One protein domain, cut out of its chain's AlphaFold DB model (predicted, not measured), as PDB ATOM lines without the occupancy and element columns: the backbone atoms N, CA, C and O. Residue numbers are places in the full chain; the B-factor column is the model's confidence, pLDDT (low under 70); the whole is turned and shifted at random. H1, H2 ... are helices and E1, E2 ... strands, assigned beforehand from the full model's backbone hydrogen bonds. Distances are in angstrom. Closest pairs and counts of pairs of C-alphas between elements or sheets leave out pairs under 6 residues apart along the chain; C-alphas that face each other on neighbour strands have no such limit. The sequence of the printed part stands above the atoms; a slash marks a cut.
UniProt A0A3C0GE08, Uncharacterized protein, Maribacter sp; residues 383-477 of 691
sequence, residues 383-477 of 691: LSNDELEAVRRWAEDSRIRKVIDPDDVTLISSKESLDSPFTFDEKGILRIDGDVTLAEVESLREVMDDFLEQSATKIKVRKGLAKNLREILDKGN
ATOM      1  N   LEU A 383       2.808  48.932 -28.106       82.50
ATOM      2  CA  LEU A 383       2.569  47.677 -27.409       82.50
ATOM      3  C   LEU A 383       3.410  47.636 -26.132       82.50
ATOM      4  O   LEU A 383       4.577  48.030 -26.125       82.50
ATOM      5  N   SER A 384       2.835  47.128 -25.046       86.00
ATOM      6  CA  SER A 384       3.620  46.760 -23.871       86.00
ATOM      7  C   SER A 384       4.617  45.651 -24.220       86.00
ATOM      8  O   SER A 384       4.414  44.886 -25.164       86.00
ATOM      9  N   ASN A 385       5.686  45.516 -23.434       86.81
ATOM     10  CA  ASN A 385       6.704  44.485 -23.665       86.81
ATOM     11  C   ASN A 385       6.111  43.065 -23.723       86.81
ATOM     12  O   ASN A 385       6.513  42.267 -24.567       86.81
ATOM     13  N   ASP A 386       5.126  42.772 -22.869       87.19
ATOM     14  CA  ASP A 386       4.447  41.472 -22.832       87.19
ATOM     15  C   ASP A 386       3.615  41.226 -24.103       87.19
ATOM     16  O   ASP A 386       3.582  40.110 -24.629       87.19
ATOM     17  N   GLU A 387       2.948  42.264 -24.619       87.50
ATOM     18  CA  GLU A 387       2.218  42.197 -25.889       87.50
ATOM     19  C   GLU A 387       3.179  42.029 -27.065       87.50
ATOM     20  O   GLU A 387       2.970  41.151 -27.899       87.50
ATOM     21  N   LEU A 388       4.258  42.813 -27.109       88.81
ATOM     22  CA  LEU A 388       5.284  42.732 -28.145       88.81
ATOM     23  C   LEU A 388       5.917  41.337 -28.196       88.81
ATOM     24  O   LEU A 388       6.083  40.767 -29.275       88.81
ATOM     25  N   GLU A 389       6.233  40.749 -27.040       89.12
ATOM     26  CA  GLU A 389       6.771  39.391 -26.972       89.12
ATOM     27  C   GLU A 389       5.740  38.347 -27.425       89.12
ATOM     28  O   GLU A 389       6.082  37.418 -28.160       89.12
ATOM     29  N   ALA A 390       4.466  38.503 -27.053       89.06
ATOM     30  CA  ALA A 390       3.400  37.620 -27.517       89.06
ATOM     31  C   ALA A 390       3.208  37.694 -29.043       89.06
ATOM     32  O   ALA A 390       3.063  36.654 -29.689       89.06
ATOM     33  N   VAL A 391       3.254  38.896 -29.624       87.81
ATOM     34  CA  VAL A 391       3.172  39.105 -31.076       87.81
ATOM     35  C   VAL A 391       4.402  38.516 -31.779       87.81
ATOM     36  O   VAL A 391       4.244  37.821 -32.781       87.81
ATOM     37  N   ARG A 392       5.617  38.686 -31.236       89.19
ATOM     38  CA  ARG A 392       6.841  38.061 -31.781       89.19
ATOM     39  C   ARG A 392       6.767  36.534 -31.767       89.19
ATOM     40  O   ARG A 392       7.007  35.905 -32.791       89.19
ATOM     41  N   ARG A 393       6.346  35.931 -30.650       87.88
ATOM     42  CA  ARG A 393       6.138  34.471 -30.557       87.88
ATOM     43  C   ARG A 393       5.084  33.972 -31.538       87.88
ATOM     44  O   ARG A 393       5.194  32.864 -32.054       87.88
ATOM     45  N   TRP A 394       4.045  34.769 -31.774       88.69
ATOM     46  CA  TRP A 394       3.049  34.464 -32.791       88.69
ATOM     47  C   TRP A 394       3.651  34.536 -34.206       88.69
ATOM     48  O   TRP A 394       3.410  33.622 -34.988       88.69
ATOM     49  N   ALA A 395       4.478  35.543 -34.516       84.94
ATOM     50  CA  ALA A 395       5.126  35.719 -35.822       84.94
ATOM     51  C   ALA A 395       6.113  34.584 -36.166       84.94
ATOM     52  O   ALA A 395       6.251  34.194 -37.328       84.94
ATOM     53  N   GLU A 396       6.723  33.981 -35.143       84.38
ATOM     54  CA  GLU A 396       7.581  32.796 -35.267       84.38
ATOM     55  C   GLU A 396       6.816  31.501 -35.619       84.38
ATOM     56  O   GLU A 396       7.428  30.460 -35.886       84.38
ATOM     57  N   ASP A 397       5.477  31.524 -35.658       81.12
ATOM     58  CA  ASP A 397       4.687  30.360 -36.042       81.12
ATOM     59  C   ASP A 397       4.934  29.987 -37.513       81.12
ATOM     60  O   ASP A 397       4.480  30.641 -38.451       81.12
ATOM     61  N   SER A 398       5.595  28.846 -37.718       70.75
ATOM     62  CA  SER A 398       5.913  28.284 -39.042       70.75
ATOM     63  C   SER A 398       4.721  28.131 -40.004       70.75
ATOM     64  O   SER A 398       4.912  27.936 -41.209       70.75
ATOM     65  N   ARG A 399       3.477  28.183 -39.506       74.31
ATOM     66  CA  ARG A 399       2.265  28.173 -40.334       74.31
ATOM     67  C   ARG A 399       2.045  29.497 -41.066       74.31
ATOM     68  O   ARG A 399       1.432  29.450 -42.128       74.31
ATOM     69  N   ILE A 400       2.561  30.623 -40.569       73.12
ATOM     70  CA  ILE A 400       2.439  31.952 -41.196       73.12
ATOM     71  C   ILE A 400       3.074  31.951 -42.590       73.12
ATOM     72  O   ILE A 400       2.427  32.353 -43.554       73.12
ATOM     73  N   ARG A 401       4.256  31.338 -42.736       69.62
ATOM     74  CA  ARG A 401       4.941  31.150 -44.031       69.62
ATOM     75  C   ARG A 401       4.103  30.415 -45.086       69.62
ATOM     76  O   ARG A 401       4.362  30.504 -46.278       69.62
ATOM     77  N   LYS A 402       3.115  29.614 -44.669       67.06
ATOM     78  CA  LYS A 402       2.230  28.863 -45.581       67.06
ATOM     79  C   LYS A 402       0.985  29.657 -45.995       67.06
ATOM     80  O   LYS A 402       0.112  29.093 -46.676       67.06
ATOM     81  N   VAL A 403       0.841  30.876 -45.482       64.44
ATOM     82  CA  VAL A 403      -0.364  31.704 -45.584       64.44
ATOM     83  C   VAL A 403      -0.061  33.069 -46.190       64.44
ATOM     84  O   VAL A 403      -0.872  33.508 -46.990       64.44
ATOM     85  N   ILE A 404       1.071  33.688 -45.851       66.31
ATOM     86  CA  ILE A 404       1.472  35.017 -46.335       66.31
ATOM     87  C   ILE A 404       2.669  34.866 -47.284       66.31
ATOM     88  O   ILE A 404       3.645  34.202 -46.915       66.31
ATOM     89  N   ASP A 405       2.591  35.456 -48.478       66.31
ATOM     90  CA  ASP A 405       3.706  35.536 -49.427       66.31
ATOM     91  C   ASP A 405       4.610  36.743 -49.078       66.31
ATOM     92  O   ASP A 405       4.110  37.778 -48.629       66.31
ATOM     93  N   PRO A 406       5.942  36.656 -49.239       66.25
ATOM     94  CA  PRO A 406       6.837  37.815 -49.156       66.25
ATOM     95  C   PRO A 406       6.376  39.077 -49.908       66.25
ATOM     96  O   PRO A 406       6.561  40.188 -49.400       66.25
ATOM     97  N   ASP A 407       5.731  38.932 -51.066       64.75
ATOM     98  CA  ASP A 407       5.214  40.075 -51.835       64.75
ATOM     99  C   ASP A 407       4.069  40.810 -51.098       64.75
ATOM    100  O   ASP A 407       3.919  42.029 -51.219       64.75
ATOM    101  N   ASP A 408       3.319  40.116 -50.238       62.84
ATOM    102  CA  ASP A 408       2.205  40.679 -49.461       62.84
ATOM    103  C   ASP A 408       2.694  41.532 -48.281       62.84
ATOM    104  O   ASP A 408       2.105  42.565 -47.953       62.84
ATOM    105  N   VAL A 409       3.811  41.138 -47.661       62.09
ATOM    106  CA  VAL A 409       4.495  41.960 -46.644       62.09
ATOM    107  C   VAL A 409       5.040  43.238 -47.274       62.09
ATOM    108  O   VAL A 409       4.975  44.307 -46.668       62.09
ATOM    109  N   THR A 410       5.459  43.163 -48.537       60.97
ATOM    110  CA  THR A 410       5.846  44.344 -49.313       60.97
ATOM    111  C   THR A 410       4.638  45.262 -49.563       60.97
ATOM    112  O   THR A 410       4.752  46.482 -49.434       60.97
ATOM    113  N   LEU A 411       3.443  44.710 -49.808       60.97
ATOM    114  CA  LEU A 411       2.202  45.490 -49.916       60.97
ATOM    115  C   LEU A 411       1.847  46.203 -48.596       60.97
ATOM    116  O   LEU A 411       1.513  47.390 -48.623       60.97
ATOM    117  N   ILE A 412       1.973  45.518 -47.451       57.47
ATOM    118  CA  ILE A 412       1.813  46.119 -46.111       57.47
ATOM    119  C   ILE A 412       2.810  47.271 -45.927       57.47
ATOM    120  O   ILE A 412       2.409  48.365 -45.537       57.47
ATOM    121  N   SER A 413       4.079  47.056 -46.288       54.38
ATOM    122  CA  SER A 413       5.138  48.069 -46.182       54.38
ATOM    123  C   SER A 413       4.923  49.288 -47.088       54.38
ATOM    124  O   SER A 413       5.323  50.401 -46.757       54.38
ATOM    125  N   SER A 414       4.235  49.106 -48.220       55.91
ATOM    126  CA  SER A 414       4.016  50.164 -49.212       55.91
ATOM    127  C   SER A 414       2.906  51.155 -48.850       55.91
ATOM    128  O   SER A 414       2.849  52.237 -49.435       55.91
ATOM    129  N   LYS A 415       2.026  50.820 -47.892       56.09
ATOM    130  CA  LYS A 415       0.882  51.674 -47.533       56.09
ATOM    131  C   LYS A 415       1.265  52.938 -46.748       56.09
ATOM    132  O   LYS A 415       0.463  53.867 -46.748       56.09
ATOM    133  N   GLU A 416       2.460  53.026 -46.148       48.50
ATOM    134  CA  GLU A 416       2.817  54.155 -45.261       48.50
ATOM    135  C   GLU A 416       4.200  54.810 -45.469       48.50
ATOM    136  O   GLU A 416       4.571  55.696 -44.708       48.50
ATOM    137  N   SER A 417       4.944  54.517 -46.544       39.91
ATOM    138  CA  SER A 417       6.228  55.208 -46.847       39.91
ATOM    139  C   SER A 417       7.297  55.128 -45.732       39.91
ATOM    140  O   SER A 417       8.173  55.991 -45.659       39.91
ATOM    141  N   LEU A 418       7.236  54.106 -44.876       43.91
ATOM    142  CA  LEU A 418       8.176  53.840 -43.783       43.91
ATOM    143  C   LEU A 418       8.764  52.433 -43.950       43.91
ATOM    144  O   LEU A 418       8.071  51.530 -44.423       43.91
ATOM    145  N   ASP A 419      10.033  52.250 -43.566       56.31
ATOM    146  CA  ASP A 419      10.648  50.923 -43.445       56.31
ATOM    147  C   ASP A 419       9.760  50.071 -42.532       56.31
ATOM    148  O   ASP A 419       9.584  50.380 -41.353       56.31
ATOM    149  N   SER A 420       9.130  49.039 -43.095       65.25
ATOM    150  CA  SER A 420       8.180  48.235 -42.336       65.25
ATOM    151  C   SER A 420       8.911  47.440 -41.259       65.25
ATOM    152  O   SER A 420       9.915  46.792 -41.564       65.25
ATOM    153  N   PRO A 421       8.389  47.399 -40.024       74.44
ATOM    154  CA  PRO A 421       8.962  46.566 -38.975       74.44
ATOM    155  C   PRO A 421       8.766  45.065 -39.236       74.44
ATOM    156  O   PRO A 421       9.247  44.244 -38.461       74.44
ATOM    157  N   PHE A 422       8.054  44.673 -40.298       80.44
ATOM    158  CA  PHE A 422       7.774  43.283 -40.639       80.44
ATOM    159  C   PHE A 422       8.652  42.820 -41.804       80.44
ATOM    160  O   PHE A 422       8.544  43.331 -42.917       80.44
ATOM    161  N   THR A 423       9.484  41.807 -41.573       78.62
ATOM    162  CA  THR A 423      10.372  41.229 -42.596       78.62
ATOM    163  C   THR A 423      10.275  39.706 -42.602       78.62
ATOM    164  O   THR A 423       9.881  39.099 -41.614       78.62
ATOM    165  N   PHE A 424      10.612  39.044 -43.710       75.50
ATOM    166  CA  PHE A 424      10.791  37.589 -43.715       75.50
ATOM    167  C   PHE A 424      12.276  37.247 -43.637       75.50
ATOM    168  O   PHE A 424      13.081  37.785 -44.395       75.50
ATOM    169  N   ASP A 425      12.639  36.325 -42.748       76.50
ATOM    170  CA  ASP A 425      13.999  35.790 -42.722       76.50
ATOM    171  C   ASP A 425      14.268  34.832 -43.902       76.50
ATOM    172  O   ASP A 425      13.372  34.458 -44.661       76.50
ATOM    173  N   GLU A 426      15.515  34.373 -44.055       73.94
ATOM    174  CA  GLU A 426      15.910  33.416 -45.108       73.94
ATOM    175  C   GLU A 426      15.138  32.081 -45.040       73.94
ATOM    176  O   GLU A 426      15.025  31.344 -46.024       73.94
ATOM    177  N   LYS A 427      14.577  31.752 -43.870       71.38
ATOM    178  CA  LYS A 427      13.726  30.580 -43.629       71.38
ATOM    179  C   LYS A 427      12.241  30.909 -43.813       71.38
ATOM    180  O   LYS A 427      11.408  30.042 -43.534       71.38
ATOM    181  N   GLY A 428      11.917  32.098 -44.322       66.88
ATOM    182  CA  GLY A 428      10.585  32.654 -44.544       66.88
ATOM    183  C   GLY A 428       9.723  32.735 -43.289       66.88
ATOM    184  O   GLY A 428       8.506  32.599 -43.378       66.88
ATOM    185  N   ILE A 429      10.333  32.892 -42.119       78.19
ATOM    186  CA  ILE A 429       9.634  33.180 -40.867       78.19
ATOM    187  C   ILE A 429       9.442  34.691 -40.772       78.19
ATOM    188  O   ILE A 429      10.366  35.446 -41.078       78.19
ATOM    189  N   LEU A 430       8.243  35.121 -40.369       80.44
ATOM    190  CA  LEU A 430       7.950  36.535 -40.173       80.44
ATOM    191  C   LEU A 430       8.712  37.036 -38.941       80.44
ATOM    192  O   LEU A 430       8.556  36.513 -37.838       80.44
ATOM    193  N   ARG A 431       9.544  38.048 -39.139       83.44
ATOM    194  CA  ARG A 431      10.288  38.769 -38.117       83.44
ATOM    195  C   ARG A 431       9.683  40.141 -37.896       83.44
ATOM    196  O   ARG A 431       9.145  40.753 -38.812       83.44
ATOM    197  N   ILE A 432       9.780  40.574 -36.646       85.25
ATOM    198  CA  ILE A 432       9.343  41.888 -36.198       85.25
ATOM    199  C   ILE A 432      10.572  42.605 -35.657       85.25
ATOM    200  O   ILE A 432      11.056  42.268 -34.569       85.25
ATOM    201  N   ASP A 433      11.076  43.551 -36.435       77.25
ATOM    202  CA  ASP A 433      12.260  44.338 -36.133       77.25
ATOM    203  C   ASP A 433      11.854  45.641 -35.422       77.25
ATOM    204  O   ASP A 433      10.925  46.329 -35.830       77.25
ATOM    205  N   GLY A 434      12.557  45.981 -34.338       76.56
ATOM    206  CA  GLY A 434      12.294  47.201 -33.567       76.56
ATOM    207  C   GLY A 434      11.035  47.158 -32.691       76.56
ATOM    208  O   GLY A 434      10.512  46.085 -32.357       76.56
ATOM    209  N   ASP A 435      10.612  48.347 -32.264       76.88
ATOM    210  CA  ASP A 435       9.364  48.568 -31.536       76.88
ATOM    211  C   ASP A 435       8.231  48.738 -32.549       76.88
ATOM    212  O   ASP A 435       8.339  49.560 -33.455       76.88
ATOM    213  N   VAL A 436       7.145  47.980 -32.380       81.62
ATOM    214  CA  VAL A 436       5.945  48.099 -33.218       81.62
ATOM    215  C   VAL A 436       4.788  48.722 -32.459       81.62
ATOM    216  O   VAL A 436       4.577  48.491 -31.263       81.62
ATOM    217  N   THR A 437       4.013  49.509 -33.185       85.00
ATOM    218  CA  THR A 437       2.790  50.142 -32.713       85.00
ATOM    219  C   THR A 437       1.597  49.197 -32.835       85.00
ATOM    220  O   THR A 437       1.572  48.259 -33.639       85.00
ATOM    221  N   LEU A 438       0.554  49.472 -32.050       84.06
ATOM    222  CA  LEU A 438      -0.718  48.760 -32.146       84.06
ATOM    223  C   LEU A 438      -1.340  48.870 -33.550       84.06
ATOM    224  O   LEU A 438      -1.927  47.906 -34.039       84.06
ATOM    225  N   ALA A 439      -1.185  50.023 -34.210       82.38
ATOM    226  CA  ALA A 439      -1.690  50.270 -35.559       82.38
ATOM    227  C   ALA A 439      -1.036  49.363 -36.614       82.38
ATOM    228  O   ALA A 439      -1.734  48.792 -37.454       82.38
ATOM    229  N   GLU A 440       0.282  49.183 -36.544       82.06
ATOM    230  CA  GLU A 440       1.042  48.338 -37.473       82.06
ATOM    231  C   GLU A 440       0.661  46.859 -37.332       82.06
ATOM    232  O   GLU A 440       0.406  46.175 -38.326       82.06
ATOM    233  N   VAL A 441       0.549  46.364 -36.095       83.75
ATOM    234  CA  VAL A 441       0.174  44.963 -35.837       83.75
ATOM    235  C   VAL A 441      -1.293  44.694 -36.187       83.75
ATOM    236  O   VAL A 441      -1.626  43.622 -36.695       83.75
ATOM    237  N   GLU A 442      -2.181  45.667 -35.977       83.19
ATOM    238  CA  GLU A 442      -3.578  45.570 -36.402       83.19
ATOM    239  C   GLU A 442      -3.718  45.585 -37.935       83.19
ATOM    240  O   GLU A 442      -4.529  44.834 -38.473       83.19
ATOM    241  N   SER A 443      -2.886  46.353 -38.643       80.06
ATOM    242  CA  SER A 443      -2.844  46.362 -40.114       80.06
ATOM    243  C   SER A 443      -2.360  45.022 -40.676       80.06
ATOM    244  O   SER A 443      -2.946  44.490 -41.618       80.06
ATOM    245  N   LEU A 444      -1.340  44.419 -40.055       78.31
ATOM    246  CA  LEU A 444      -0.911  43.056 -40.381       78.31
ATOM    247  C   LEU A 444      -2.051  42.046 -40.167       78.31
ATOM    248  O   LEU A 444      -2.284  41.182 -41.014       78.31
ATOM    249  N   ARG A 445      -2.797  42.167 -39.059       82.44
ATOM    250  CA  ARG A 445      -3.962  41.318 -38.765       82.44
ATOM    251  C   ARG A 445      -5.061  41.456 -39.826       82.44
ATOM    252  O   ARG A 445      -5.639  40.442 -40.206       82.44
ATOM    253  N   GLU A 446      -5.364  42.672 -40.282       75.56
ATOM    254  CA  GLU A 446      -6.344  42.921 -41.352       75.56
ATOM    255  C   GLU A 446      -5.939  42.247 -42.659       75.56
ATOM    256  O   GLU A 446      -6.731  41.501 -43.228       75.56
ATOM    257  N   VAL A 447      -4.691  42.439 -43.090       73.06
ATOM    258  CA  VAL A 447      -4.190  41.811 -44.317       73.06
ATOM    259  C   VAL A 447      -4.286  40.292 -44.220       73.06
ATOM    260  O   VAL A 447      -4.733  39.635 -45.157       73.06
ATOM    261  N   MET A 448      -3.956  39.721 -43.062       70.88
ATOM    262  CA  MET A 448      -4.152  38.294 -42.847       70.88
ATOM    263  C   MET A 448      -5.612  37.861 -42.942       70.88
ATOM    264  O   MET A 448      -5.874  36.852 -43.585       70.88
ATOM    265  N   ASP A 449      -6.553  38.572 -42.321       71.50
ATOM    266  CA  ASP A 449      -7.980  38.236 -42.422       71.50
ATOM    267  C   ASP A 449      -8.460  38.269 -43.886       71.50
ATOM    268  O   ASP A 449      -9.064  37.295 -44.340       71.50
ATOM    269  N   ASP A 450      -8.100  39.302 -44.654       66.94
ATOM    270  CA  ASP A 450      -8.485  39.444 -46.067       66.94
ATOM    271  C   ASP A 450      -7.943  38.283 -46.931       66.94
ATOM    272  O   ASP A 450      -8.668  37.684 -47.734       66.94
ATOM    273  N   PHE A 451      -6.679  37.886 -46.736       65.50
ATOM    274  CA  PHE A 451      -6.086  36.735 -47.439       65.50
ATOM    275  C   PHE A 451      -6.739  35.399 -47.058       65.50
ATOM    276  O   PHE A 451      -6.856  34.468 -47.873       65.50
ATOM    277  N   LEU A 452      -7.164  35.273 -45.803       64.12
ATOM    278  CA  LEU A 452      -7.855  34.087 -45.313       64.12
ATOM    279  C   LEU A 452      -9.259  33.958 -45.904       64.12
ATOM    280  O   LEU A 452      -9.682  32.829 -46.168       64.12
ATOM    281  N   GLU A 453      -9.949  35.071 -46.148       61.19
ATOM    282  CA  GLU A 453     -11.257  35.092 -46.811       61.19
ATOM    283  C   GLU A 453     -11.166  34.736 -48.302       61.19
ATOM    284  O   GLU A 453     -12.026  34.019 -48.817       61.19
ATOM    285  N   GLN A 454     -10.092  35.138 -48.988       57.62
ATOM    286  CA  GLN A 454      -9.917  34.887 -50.427       57.62
ATOM    287  C   GLN A 454      -9.421  33.465 -50.768       57.62
ATOM    288  O   GLN A 454      -9.572  33.004 -51.903       57.62
ATOM    289  N   SER A 455      -8.852  32.715 -49.813       52.81
ATOM    290  CA  SER A 455      -8.241  31.400 -50.080       52.81
ATOM    291  C   SER A 455      -9.158  30.203 -49.754       52.81
ATOM    292  O   SER A 455      -9.100  29.595 -48.685       52.81
ATOM    293  N   ALA A 456      -9.963  29.774 -50.734       46.41
ATOM    294  CA  ALA A 456     -10.968  28.705 -50.599       46.41
ATOM    295  C   ALA A 456     -10.439  27.307 -50.177       46.41
ATOM    296  O   ALA A 456     -11.220  26.441 -49.787       46.41
ATOM    297  N   THR A 457      -9.130  27.034 -50.243       44.84
ATOM    298  CA  THR A 457      -8.608  25.651 -50.260       44.84
ATOM    299  C   THR A 457      -7.944  25.121 -48.979       44.84
ATOM    300  O   THR A 457      -7.643  23.928 -48.944       44.84
ATOM    301  N   LYS A 458      -7.735  25.890 -47.889       50.12
ATOM    302  CA  LYS A 458      -7.100  25.361 -46.640       50.12
ATOM    303  C   LYS A 458      -7.592  26.015 -45.329       50.12
ATOM    304  O   LYS A 458      -6.808  26.475 -44.508       50.12
ATOM    305  N   ILE A 459      -8.901  26.016 -45.094       50.88
ATOM    306  CA  ILE A 459      -9.600  26.913 -44.147       50.88
ATOM    307  C   ILE A 459      -9.330  26.666 -42.635       50.88
ATOM    308  O   ILE A 459      -9.238  27.621 -41.864       50.88
ATOM    309  N   LYS A 460      -9.173  25.419 -42.156       50.16
ATOM    310  CA  LYS A 460      -9.208  25.133 -40.695       50.16
ATOM    311  C   LYS A 460      -7.935  25.469 -39.908       50.16
ATOM    312  O   LYS A 460      -8.033  25.990 -38.805       50.16
ATOM    313  N   VAL A 461      -6.746  25.190 -40.452       49.75
ATOM    314  CA  VAL A 461      -5.464  25.509 -39.779       49.75
ATOM    315  C   VAL A 461      -5.166  27.015 -39.845       49.75
ATOM    316  O   VAL A 461      -4.406  27.532 -39.033       49.75
ATOM    317  N   ARG A 462      -5.801  27.715 -40.793       56.56
ATOM    318  CA  ARG A 462      -5.515  29.101 -41.157       56.56
ATOM    319  C   ARG A 462      -6.370  30.140 -40.406       56.56
ATOM    320  O   ARG A 462      -5.816  31.134 -39.953       56.56
ATOM    321  N   LYS A 463      -7.655  29.857 -40.125       54.81
ATOM    322  CA  LYS A 463      -8.525  30.715 -39.278       54.81
ATOM    323  C   LYS A 463      -8.023  30.895 -37.835       54.81
ATOM    324  O   LYS A 463      -8.386  31.860 -37.172       54.81
ATOM    325  N   GLY A 464      -7.186  29.981 -37.338       64.50
ATOM    326  CA  GLY A 464      -6.607  30.083 -35.998       64.50
ATOM    327  C   GLY A 464      -5.551  31.184 -35.859       64.50
ATOM    328  O   GLY A 464      -5.423  31.746 -34.783       64.50
ATOM    329  N   LEU A 465      -4.816  31.530 -36.923       72.06
ATOM    330  CA  LEU A 465      -3.670  32.444 -36.816       72.06
ATOM    331  C   LEU A 465      -4.093  33.901 -36.614       72.06
ATOM    332  O   LEU A 465      -3.649  34.521 -35.652       72.06
ATOM    333  N   ALA A 466      -4.985  34.421 -37.459       73.44
ATOM    334  CA  ALA A 466      -5.492  35.785 -37.310       73.44
ATOM    335  C   ALA A 466      -6.360  35.940 -36.047       73.44
ATOM    336  O   ALA A 466      -6.286  36.954 -35.356       73.44
ATOM    337  N   LYS A 467      -7.099  34.884 -35.667       79.19
ATOM    338  CA  LYS A 467      -7.820  34.816 -34.386       79.19
ATOM    339  C   LYS A 467      -6.870  34.891 -33.188       79.19
ATOM    340  O   LYS A 467      -7.153  35.638 -32.261       79.19
ATOM    341  N   ASN A 468      -5.747  34.172 -33.214       82.25
ATOM    342  CA  ASN A 468      -4.751  34.221 -32.140       82.25
ATOM    343  C   ASN A 468      -4.113  35.610 -32.026       82.25
ATOM    344  O   ASN A 468      -3.997  36.125 -30.918       82.25
ATOM    345  N   LEU A 469      -3.749  36.239 -33.152       84.19
ATOM    346  CA  LEU A 469      -3.218  37.606 -33.141       84.19
ATOM    347  C   LEU A 469      -4.250  38.586 -32.575       84.19
ATOM    348  O   LEU A 469      -3.941  39.379 -31.692       84.19
ATOM    349  N   ARG A 470      -5.508  38.467 -33.009       85.31
ATOM    350  CA  ARG A 470      -6.620  39.244 -32.462       85.31
ATOM    351  C   ARG A 470      -6.772  39.054 -30.955       85.31
ATOM    352  O   ARG A 470      -6.974  40.037 -30.257       85.31
ATOM    353  N   GLU A 471      -6.706  37.825 -30.453       84.25
ATOM    354  CA  GLU A 471      -6.829  37.537 -29.019       84.25
ATOM    355  C   GLU A 471      -5.687  38.159 -28.204       84.25
ATOM    356  O   GLU A 471      -5.939  38.660 -27.108       84.25
ATOM    357  N   ILE A 472      -4.462  38.181 -28.747       87.25
ATOM    358  CA  ILE A 472      -3.317  38.884 -28.145       87.25
ATOM    359  C   ILE A 472      -3.619  40.386 -28.040       87.25
ATOM    360  O   ILE A 472      -3.529  40.945 -26.948       87.25
ATOM    361  N   LEU A 473      -4.056  41.014 -29.137       84.25
ATOM    362  CA  LEU A 473      -4.372  42.448 -29.173       84.25
ATOM    363  C   LEU A 473      -5.571  42.810 -28.281       84.25
ATOM    364  O   LEU A 473      -5.526  43.795 -27.548       84.25
ATOM    365  N   ASP A 474      -6.631  41.998 -28.302       83.75
ATOM    366  CA  ASP A 474      -7.870  42.210 -27.541       83.75
ATOM    367  C   ASP A 474      -7.660  42.118 -26.029       83.75
ATOM    368  O   ASP A 474      -8.411  42.732 -25.267       83.75
ATOM    369  N   LYS A 475      -6.670  41.334 -25.587       83.44
ATOM    370  CA  LYS A 475      -6.361  41.155 -24.168       83.44
ATOM    371  C   LYS A 475      -5.745  42.413 -23.556       83.44
ATOM    372  O   LYS A 475      -6.094  42.746 -22.426       83.44
ATOM    373  N   GLY A 476      -4.851  43.086 -24.276       79.38
ATOM    374  CA  GLY A 476      -4.226  44.319 -23.799       79.38
ATOM    375  C   GLY A 476      -4.979  45.595 -24.185       79.38
ATOM    376  O   GLY A 476      -4.836  46.609 -23.510       79.38
ATOM    377  N   ASN A 477      -5.858  45.535 -25.197       82.50
ATOM    378  CA  ASN A 477      -6.527  46.712 -25.766       82.50
ATOM    379  C   ASN A 477      -8.058  46.524 -25.862       82.50
ATOM    380  O   ASN A 477      -8.613  46.356 -26.954       82.50
TER     381      ASN A 477
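Overview. This is residues 383 to 477 of the 691 residues of an uncharacterized protein of Maribacter sp (UniProt A0A3C0GE08). The parts make a rounded ring: three helices side by side, H1, H4 and H3, form one part of it, and the short helix H2 with the small hairpin of E1 and E2 closes it from H3 back to H1. The closure is loose between H2 and H3. The printed part has 95 residues, with four named helices and two named strands in the order H1, H2, E1, E2, H3, H4; the sheet E1 - E2 is antiparallel and the class is mostly helix. The whole is compact, with a radius of gyration of the C-alphas of 12.6 A and spans of 35 by 29 by 24 A.

Along the chain. H1, residues 385 to 395, begins at C-alpha 385 (6.704, 44.485, -23.665) and is 15.1 A long. H2 is residues 406 to 414, 12.7 A. E1, residues 422 to 424, and E2, residues 430 to 432, follow. H3, residues 438 to 454, is 24.7 A long. H4, residues 459 to 476, is 27.3 A long and ends at C-alpha 476 (-4.226, 44.319, -23.799).

Arrangement. H1 touches H4, whose residues 468 to 476 alone take part, at a shallow tilt of 8 degrees, opposite ways; the closest C-alphas, Glu 387 and Ile 472, are 6.8 A apart. H3 and H4 form a helical hairpin and touch at Arg 445 and Ala 466, their closest C-alphas, 5.9 A. H2 and H3 only just touch, with 3 pairs of C-alphas within 8 A, the closest Ile 412 and Leu 444, 7.0 A. The closest C-alphas of H1 and E2, Ala 395 and Leu 430, are 5.3 A apart. In the hairpin of E1 and E2, N 431 and O 423 are within hydrogen-bond range at 2.7 A. In H1, H2 and H3 every O i to N i+4 pair is within range; in H4, 9 of 14.

Size, cuts and confidence. The C-alphas farthest apart, of Asn 385 and Thr 457, are 36.0 A apart. The printed part has no cut and no long link. Its mean pLDDT is 72.4, with residues 401 to 420, 428 and 450 to 464 under 70.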